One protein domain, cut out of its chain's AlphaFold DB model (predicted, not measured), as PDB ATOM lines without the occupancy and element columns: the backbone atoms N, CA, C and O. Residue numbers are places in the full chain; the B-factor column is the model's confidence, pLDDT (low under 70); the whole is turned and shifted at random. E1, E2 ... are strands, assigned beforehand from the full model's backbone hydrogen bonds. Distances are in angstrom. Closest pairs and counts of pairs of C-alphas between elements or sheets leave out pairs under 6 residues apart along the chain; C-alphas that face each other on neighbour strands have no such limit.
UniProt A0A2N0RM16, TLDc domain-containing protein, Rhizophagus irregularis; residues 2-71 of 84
ATOM      1  N   ALA A   2       0.366   7.680  97.206       61.81
ATOM      2  CA  ALA A   2      -0.100   8.853  96.476       61.81
ATOM      3  C   ALA A   2       0.682  10.066  96.993       61.81
ATOM      4  O   ALA A   2       0.287  10.709  97.956       61.81
ATOM      5  N   ALA A   3       1.844  10.328  96.401       82.31
ATOM      6  CA  ALA A   3       2.667  11.492  96.722       82.31
ATOM      7  C   ALA A   3       2.194  12.749  95.968       82.31
ATOM      8  O   ALA A   3       2.973  13.668  95.758       82.31
ATOM      9  N   GLU A   4       0.938  12.778  95.504       85.06
ATOM     10  CA  GLU A   4       0.414  13.844  94.636       85.06
ATOM     11  C   GLU A   4       0.419  15.205  95.330       85.06
ATOM     12  O   GLU A   4       0.705  16.223  94.704       85.06
ATOM     13  N   ASP A   5       0.184  15.186  96.639       91.44
ATOM     14  CA  ASP A   5       0.178  16.371  97.486       91.44
ATOM     15  C   ASP A   5       1.552  16.666  98.095       91.44
ATOM     16  O   ASP A   5       1.681  17.584  98.901       91.44
ATOM     17  N   SER A   6       2.600  15.914  97.733       93.62
ATOM     18  CA  SER A   6       3.944  16.171  98.245       93.62
ATOM     19  C   SER A   6       4.484  17.502  97.727       93.62
ATOM     20  O   SER A   6       4.466  17.812  96.531       93.62
ATOM     21  N   PHE A   7       5.021  18.285  98.652       95.75
ATOM     22  CA  PHE A   7       5.708  19.531  98.365       95.75
ATOM     23  C   PHE A   7       6.946  19.647  99.244       95.75
ATOM     24  O   PHE A   7       7.005  19.114 100.350       95.75
ATOM     25  N   ILE A   8       7.924  20.385  98.741       95.94
ATOM     26  CA  ILE A   8       9.043  20.888  99.527       95.94
ATOM     27  C   ILE A   8       8.991  22.409  99.500       95.94
ATOM     28  O   ILE A   8       8.546  23.022  98.520       95.94
ATOM     29  N   PHE A   9       9.434  23.032 100.582       95.69
ATOM     30  CA  PHE A   9       9.428  24.479 100.692       95.69
ATOM     31  C   PHE A   9      10.641  24.990 101.454       95.69
ATOM     32  O   PHE A   9      11.340  24.241 102.134       95.69
ATOM     33  N   SER A  10      10.900  26.283 101.312       93.88
ATOM     34  CA  SER A  10      11.901  26.988 102.101       93.88
ATOM     35  C   SER A  10      11.484  28.428 102.337       93.88
ATOM     36  O   SER A  10      10.744  29.014 101.544       93.88
ATOM     37  N   PHE A  11      12.004  29.008 103.414       92.44
ATOM     38  CA  PHE A  11      11.941  30.439 103.675       92.44
ATOM     39  C   PHE A  11      13.312  31.057 103.429       92.44
ATOM     40  O   PHE A  11      14.341  30.471 103.767       92.44
ATOM     41  N   HIS A  12      13.335  32.263 102.867       84.31
ATOM     42  CA  HIS A  12      14.562  33.042 102.771       84.31
ATOM     43  C   HIS A  12      14.579  34.150 103.827       84.31
ATOM     44  O   HIS A  12      13.640  34.943 103.917       84.31
ATOM     45  N   ASN A  13      15.665  34.227 104.604       81.00
ATOM     46  CA  ASN A  13      15.876  35.234 105.653       81.00
ATOM     47  C   ASN A  13      14.723  35.318 106.670       81.00
ATOM     48  O   ASN A  13      14.347  36.414 107.083       81.00
ATOM     49  N   ASN A  14      14.136  34.172 107.031       74.25
ATOM     50  CA  ASN A  14      13.051  34.051 108.014       74.25
ATOM     51  C   ASN A  14      11.803  34.905 107.706       74.25
ATOM     52  O   ASN A  14      11.042  35.237 108.611       74.25
ATOM     53  N   ARG A  15      11.573  35.270 106.435       81.00
ATOM     54  CA  ARG A  15      10.374  36.004 106.001       81.00
ATOM     55  C   ARG A  15       9.438  35.089 105.221       81.00
ATOM     56  O   ARG A  15       9.841  34.521 104.207       81.00
ATOM     57  N   ILE A  16       8.183  35.007 105.663       82.81
ATOM     58  CA  ILE A  16       7.132  34.186 105.036       82.81
ATOM     59  C   ILE A  16       6.855  34.639 103.594       82.81
ATOM     60  O   ILE A  16       6.659  33.805 102.711       82.81
ATOM     61  N   ASP A  17       6.918  35.943 103.327       84.81
ATOM     62  CA  ASP A  17       6.656  36.503 101.991       84.81
ATOM     63  C   ASP A  17       7.675  36.034 100.942       84.81
ATOM     64  O   ASP A  17       7.378  35.986  99.752       84.81
ATOM     65  N   ASN A  18       8.867  35.631 101.389       87.56
ATOM     66  CA  ASN A  18       9.946  35.132 100.543       87.56
ATOM     67  C   ASN A  18      10.048  33.603 100.599       87.56
ATOM     68  O   ASN A  18      11.154  33.050 100.613       87.56
ATOM     69  N   HIS A  19       8.906  32.918 100.674       93.19
ATOM     70  CA  HIS A  19       8.871  31.466 100.604       93.19
ATOM     71  C   HIS A  19       8.986  30.971  99.161       93.19
ATOM     72  O   HIS A  19       8.536  31.606  98.204       93.19
ATOM     73  N   ILE A  20       9.556  29.782  99.009       95.44
ATOM     74  CA  ILE A  20       9.471  29.004  97.777       95.44
ATOM     75  C   ILE A  20       8.628  27.783  98.091       95.44
ATOM     76  O   ILE A  20       9.012  26.978  98.930       95.44
ATOM     77  N   LEU A  21       7.505  27.631  97.393       96.12
ATOM     78  CA  LEU A  21       6.735  26.393  97.365       96.12
ATOM     79  C   LEU A  21       7.036  25.651  96.063       96.12
ATOM     80  O   LEU A  21       6.860  26.203  94.970       96.12
ATOM     81  N   SER A  22       7.489  24.408  96.190       97.00
ATOM     82  CA  SER A  22       7.833  23.535  95.077       97.00
ATOM     83  C   SER A  22       7.030  22.247  95.190       97.00
ATOM     84  O   SER A  22       7.223  21.468  96.125       97.00
ATOM     85  N   ARG A  23       6.089  22.037  94.268       96.94
ATOM     86  CA  ARG A  23       5.258  20.829  94.245       96.94
ATOM     87  C   ARG A  23       5.953  19.719  93.472       96.94
ATOM     88  O   ARG A  23       6.854  19.976  92.668       96.94
ATOM     89  N   VAL A  24       5.563  18.479  93.741       95.56
ATOM     90  CA  VAL A  24       6.067  17.337  92.987       95.56
ATOM     91  C   VAL A  24       5.671  17.456  91.512       95.56
ATOM     92  O   VAL A  24       4.527  17.752  91.177       95.56
ATOM     93  N   LYS A  25       6.624  17.207  90.614       94.25
ATOM     94  CA  LYS A  25       6.367  17.061  89.176       94.25
ATOM     95  C   LYS A  25       6.265  15.589  88.787       94.25
ATOM     96  O   LYS A  25       5.402  15.218  87.999       94.25
ATOM     97  N   ASP A  26       7.159  14.764  89.330       92.38
ATOM     98  CA  ASP A  26       7.188  13.321  89.097       92.38
ATOM     99  C   ASP A  26       6.825  12.556  90.376       92.38
ATOM    100  O   ASP A  26       7.637  12.375  91.284       92.38
ATOM    101  N   LYS A  27       5.568  12.111  90.422       90.44
ATOM    102  CA  LYS A  27       4.951  11.447  91.577       90.44
ATOM    103  C   LYS A  27       5.621  10.117  91.925       90.44
ATOM    104  O   LYS A  27       5.693   9.767  93.100       90.44
ATOM    105  N   GLY A  28       6.118   9.383  90.924       92.00
ATOM    106  CA  GLY A  28       6.792   8.097  91.134       92.00
ATOM    107  C   GLY A  28       8.149   8.252  91.818       92.00
ATOM    108  O   GLY A  28       8.643   7.316  92.437       92.00
ATOM    109  N   ASN A  29       8.708   9.459  91.750       92.12
ATOM    110  CA  ASN A  29      10.027   9.798  92.253       92.12
ATOM    111  C   ASN A  29       9.977  10.887  93.342       92.12
ATOM    112  O   ASN A  29      10.960  11.588  93.572       92.12
ATOM    113  N   ALA A  30       8.829  11.065  94.004       93.81
ATOM    114  CA  ALA A  30       8.611  12.142  94.969       93.81
ATOM    115  C   ALA A  30       9.381  11.944  96.283       93.81
ATOM    116  O   ALA A  30       9.912  12.901  96.852       93.81
ATOM    117  N   ILE A  31       9.414  10.702  96.767       92.44
ATOM    118  CA  ILE A  31       9.949  10.307  98.070       92.44
ATOM    119  C   ILE A  31      10.718   9.007  97.872       92.44
ATOM    120  O   ILE A  31      10.199   8.061  97.280       92.44
ATOM    121  N   PHE A  32      11.934   8.950  98.402       89.31
ATOM    122  CA  PHE A  32      12.715   7.724  98.482       89.31
ATOM    123  C   PHE A  32      13.195   7.514  99.910       89.31
ATOM    124  O   PHE A  32      13.364   8.463 100.674       89.31
ATOM    125  N   ASN A  33      13.474   6.261 100.238       87.94
ATOM    126  CA  ASN A  33      14.193   5.900 101.443       87.94
ATOM    127  C   ASN A  33      15.411   5.082 101.021       87.94
ATOM    128  O   ASN A  33      15.256   4.009 100.437       87.94
ATOM    129  N   ASP A  34      16.600   5.630 101.239       83.69
ATOM    130  CA  ASP A  34      17.861   5.029 100.824       83.69
ATOM    131  C   ASP A  34      18.651   4.550 102.056       83.69
ATOM    132  O   ASP A  34      18.798   5.321 103.006       83.69
ATOM    133  N   PRO A  35      19.208   3.325 102.062       84.12
ATOM    134  CA  PRO A  35      19.978   2.808 103.197       84.12
ATOM    135  C   PRO A  35      21.189   3.663 103.598       84.12
ATOM    136  O   PRO A  35      21.627   3.588 104.742       84.12
ATOM    137  N   HIS A  36      21.737   4.459 102.676       82.19
ATOM    138  CA  HIS A  36      22.914   5.300 102.907       82.19
ATOM    139  C   HIS A  36      22.574   6.782 103.094       82.19
ATOM    140  O   HIS A  36      23.429   7.563 103.504       82.19
ATOM    141  N   SER A  37      21.352   7.188 102.758       78.12
ATOM    142  CA  SER A  37      20.961   8.601 102.708       78.12
ATOM    143  C   SER A  37      19.717   8.918 103.539       78.12
ATOM    144  O   SER A  37      19.319  10.081 103.624       78.12
ATOM    145  N   GLY A  38      19.090   7.891 104.122       84.38
ATOM    146  CA  GLY A  38      17.828   7.995 104.839       84.38
ATOM    147  C   GLY A  38      16.669   8.442 103.935       84.38
ATOM    148  O   GLY A  38      16.690   8.206 102.717       84.38
ATOM    149  N   PRO A  39      15.640   9.092 104.508       86.50
ATOM    150  CA  PRO A  39      14.560   9.675 103.729       86.50
ATOM    151  C   PRO A  39      15.076  10.843 102.877       86.50
ATOM    152  O   PRO A  39      15.727  11.765 103.374       86.50
ATOM    153  N   LYS A  40      14.736  10.824 101.588       90.06
ATOM    154  CA  LYS A  40      15.003  11.922 100.654       90.06
ATOM    155  C   LYS A  40      13.754  12.285  99.860       90.06
ATOM    156  O   LYS A  40      12.937  11.427  99.519       90.06
ATOM    157  N   PHE A  41      13.638  13.565  99.532       93.06
ATOM    158  CA  PHE A  41      12.583  14.083  98.671       93.06
ATOM    159  C   PHE A  41      13.176  14.312  97.290       93.06
ATOM    160  O   PHE A  41      14.146  15.057  97.126       93.06
ATOM    161  N   GLY A  42      12.621  13.635  96.290       92.50
ATOM    162  CA  GLY A  42      13.216  13.599  94.964       92.50
ATOM    163  C   GLY A  42      14.556  12.859  94.947       92.50
ATOM    164  O   GLY A  42      15.008  12.314  95.955       92.50
ATOM    165  N   ASN A  43      15.231  12.817  93.792       89.31
ATOM    166  CA  ASN A  43      16.552  12.180  93.743       89.31
ATOM    167  C   ASN A  43      17.583  13.004  94.514       89.31
ATOM    168  O   ASN A  43      18.424  12.440  95.204       89.31
ATOM    169  N   ASN A  44      17.501  14.327  94.344       90.56
ATOM    170  CA  ASN A  44      18.429  15.317  94.879       90.56
ATOM    171  C   ASN A  44      17.717  16.592  95.360       90.56
ATOM    172  O   ASN A  44      18.401  17.528  95.771       90.56
ATOM    173  N   ASP A  45      16.382  16.675  95.269       94.88
ATOM    174  CA  ASP A  45      15.654  17.913  95.569       94.88
ATOM    175  C   ASP A  45      15.827  18.310  97.040       94.88
ATOM    176  O   ASP A  45      16.035  19.490  97.326       94.88
ATOM    177  N   LEU A  46      15.847  17.326  97.946       93.88
ATOM    178  CA  LEU A  46      16.281  17.489  99.330       93.88
ATOM    179  C   LEU A  46      16.807  16.164  99.911       93.88
ATOM    180  O   LEU A  46      16.057  15.196 100.052       93.88
ATOM    181  N   ILE A  47      18.090  16.146 100.280       91.31
ATOM    182  CA  ILE A  47      18.759  15.059 101.009       91.31
ATOM    183  C   ILE A  47      19.244  15.620 102.346       91.31
ATOM    184  O   ILE A  47      20.025  16.572 102.362       91.31
ATOM    185  N   ILE A  48      18.775  15.025 103.445       85.38
ATOM    186  CA  ILE A  48      18.993  15.490 104.828       85.38
ATOM    187  C   ILE A  48      20.086  14.674 105.542       85.38
ATOM    188  O   ILE A  48      20.677  15.160 106.498       85.38
ATOM    189  N   LEU A  49      20.360  13.443 105.088       79.31
ATOM    190  CA  LEU A  49      21.247  12.488 105.768       79.31
ATOM    191  C   LEU A  49      22.163  11.727 104.795       79.31
ATOM    192  O   LEU A  49      22.344  10.520 104.917       79.31
ATOM    193  N   GLY A  50      22.742  12.399 103.797       76.31
ATOM    194  CA  GLY A  50      23.606  11.723 102.821       76.31
ATOM    195  C   GLY A  50      24.942  11.272 103.426       76.31
ATOM    196  O   GLY A  50      25.829  12.110 103.573       76.31
ATOM    197  N   MET A  51      25.139   9.968 103.702       72.19
ATOM    198  CA  MET A  51      26.396   9.439 104.280       72.19
ATOM    199  C   MET A  51      27.643   9.830 103.483       72.19
ATOM    200  O   MET A  51      28.665  10.176 104.065       72.19
ATOM    201  N   TYR A  52      27.582   9.724 102.153       71.50
ATOM    202  CA  TYR A  52      28.757   9.887 101.286       71.50
ATOM    203  C   TYR A  52      28.826  11.263 100.627       71.50
ATOM    204  O   TYR A  52      29.905  11.803 100.397       71.50
ATOM    205  N   SER A  53      27.668  11.820 100.281       73.00
ATOM    206  CA  SER A  53      27.553  13.042  99.482       73.00
ATOM    207  C   SER A  53      27.262  14.284 100.324       73.00
ATOM    208  O   SER A  53      27.175  15.375  99.759       73.00
ATOM    209  N   GLY A  54      27.076  14.124 101.638       84.38
ATOM    210  CA  GLY A  54      26.540  15.158 102.514       84.38
ATOM    211  C   GLY A  54      25.104  15.546 102.153       84.38
ATOM    212  O   GLY A  54      24.443  14.916 101.321       84.38
ATOM    213  N   ASN A  55      24.621  16.623 102.770       90.19
ATOM    214  CA  ASN A  55      23.277  17.126 102.502       90.19
ATOM    215  C   ASN A  55      23.269  17.902 101.191       90.19
ATOM    216  O   ASN A  55      24.149  18.726 100.924       90.19
ATOM    217  N   CYS A  56      22.254  17.652 100.373       90.44
ATOM    218  CA  CYS A  56      22.154  18.192  99.025       90.44
ATOM    219  C   CYS A  56      20.753  18.741  98.769       90.44
ATOM    220  O   CYS A  56      19.759  18.247  99.299       90.44
ATOM    221  N   CYS A  57      20.687  19.798  97.968       93.38
ATOM    222  CA  CYS A  57      19.439  20.385  97.512       93.38
ATOM    223  C   CYS A  57      19.648  20.906  96.090       93.38
ATOM    224  O   CYS A  57      20.215  21.978  95.866       93.38
ATOM    225  N   LYS A  58      19.235  20.101  95.117       93.69
ATOM    226  CA  LYS A  58      19.338  20.384  93.690       93.69
ATOM    227  C   LYS A  58      18.071  19.896  93.004       93.69
ATOM    228  O   LYS A  58      17.743  18.715  93.051       93.69
ATOM    229  N   LYS A  59      17.393  20.814  92.317       95.25
ATOM    230  CA  LYS A  59      16.138  20.534  91.617       95.25
ATOM    231  C   LYS A  59      16.281  19.333  90.671       95.25
ATOM    232  O   LYS A  59      17.151  19.333  89.799       95.25
ATOM    233  N   SER A  60      15.385  18.359  90.805       94.69
ATOM    234  CA  SER A  60      15.266  17.162  89.974       94.69
ATOM    235  C   SER A  60      13.790  16.904  89.643       94.69
ATOM    236  O   SER A  60      13.359  17.237  88.533       94.69
ATOM    237  N   TYR A  61      13.015  16.392  90.605       95.88
ATOM    238  CA  TYR A  61      11.637  15.909  90.431       95.88
ATOM    239  C   TYR A  61      10.557  16.825  91.012       95.88
ATOM    240  O   TYR A  61       9.374  16.572  90.788       95.88
ATOM    241  N   TYR A  62      10.938  17.899  91.702       96.81
ATOM    242  CA  TYR A  62      10.022  18.958  92.123       96.81
ATOM    243  C   TYR A  62      10.097  20.148  91.156       96.81
ATOM    244  O   TYR A  62      11.046  20.281  90.385       96.81
ATOM    245  N   GLU A  63       9.082  21.006  91.124       97.00
ATOM    246  CA  GLU A  63       8.962  22.075  90.120       97.00
ATOM    247  C   GLU A  63      10.092  23.114  90.178       97.00
ATOM    248  O   GLU A  63      10.605  23.544  89.142       97.00
ATOM    249  N   LYS A  64      10.493  23.506  91.389       96.31
ATOM    250  CA  LYS A  64      11.412  24.615  91.682       96.31
ATOM    251  C   LYS A  64      12.534  24.187  92.642       96.31
ATOM    252  O   LYS A  64      12.288  23.384  93.544       96.31
ATOM    253  N   PRO A  65      13.753  24.741  92.514       95.75
ATOM    254  CA  PRO A  65      14.757  24.625  93.569       95.75
ATOM    255  C   PRO A  65      14.300  25.395  94.814       95.75
ATOM    256  O   PRO A  65      13.826  26.522  94.696       95.75
ATOM    257  N   ILE A  66      14.487  24.822  96.003       95.19
ATOM    258  CA  ILE A  66      14.182  25.497  97.280       95.19
ATOM    259  C   ILE A  66      15.412  26.168  97.913       95.19
ATOM    260  O   ILE A  66      15.300  26.867  98.915       95.19
ATOM    261  N   ARG A  67      16.604  26.015  97.326       93.06
ATOM    262  CA  ARG A  67      17.817  26.755  97.710       93.06
ATOM    263  C   ARG A  67      18.389  27.492  96.505       93.06
ATOM    264  O   ARG A  67      18.270  27.039  95.370       93.06
ATOM    265  N   ARG A  68      19.027  28.640  96.765       90.25
ATOM    266  CA  ARG A  68      19.701  29.449  95.733       90.25
ATOM    267  C   ARG A  68      20.993  28.807  95.233       90.25
ATOM    268  O   ARG A  68      21.373  29.021  94.089       90.25
ATOM    269  N   THR A  69      21.672  28.054  96.094       92.06
ATOM    270  CA  THR A  69      22.921  27.362  95.773       92.06
ATOM    271  C   THR A  69      22.698  25.856  95.809       92.06
ATOM    272  O   THR A  69      21.853  25.362  96.553       92.06
ATOM    273  N   THR A  70      23.484  25.126  95.021       91.69
ATOM    274  CA  THR A  70      23.507  23.654  95.013       91.69
ATOM    275  C   THR A  70      24.644  23.086  95.861       91.69
ATOM    276  O   THR A  70      24.948  21.901  95.771       91.69
ATOM    277  N   ASN A  71      25.319  23.936  96.639       91.25
ATOM    278  CA  ASN A  71      26.425  23.523  97.494       91.25
ATOM    279  C   ASN A  71      25.900  22.679  98.658       91.25
ATOM    280  O   ASN A  71      24.766  22.870  99.124       91.25
TER     281      ASN A  71
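AT A GLANCE: This is residues 2 to 71 of the 84 residues of the protein "TLDc domain-containing protein" of Rhizophagus irregularis (UniProt A0A2N0RM16). With little regular structure, the domain is a flat body in which two strand hairpins, the longer E1 and E2 and the smaller E3 and E4, spread like the arms of a V, and a long winding stretch, residues 42 to 71, folds back between them. The printed part has 70 residues, with E1 to E4 in chain order as two antiparallel sheets; the class is all strand, with 23 residues in named elements. It is compact, radius of gyration of the C-alphas 12.0 A, spanning 36 by 28 by 15 A.

IN THESE COORDINATES: E1, residues 7 to 12, begins at C-alpha (5.708, 19.531, 98.365) and is 16.7 A long. E2, residues 15 to 23, 19.9 A, bends by 67 degrees at residue 18. E3 is residues 31 to 34; E4, residues 38 to 41, ends at C-alpha (12.583, 14.083, 98.671).

HOW THE PARTS SIT: In hairpin E1 and E2, N 8 and O 22 are 2.9 A apart, within hydrogen-bond range. In hairpin E3 and E4, N 32 and O 40 are too, at 2.9 A. Residues 40 to 41 of E4 pair antiparallel with 46 to 47. E2 and E3 are apart.

THE WHOLE: The printed part has no cut. No link is long. Only residue 2 is under pLDDT 70.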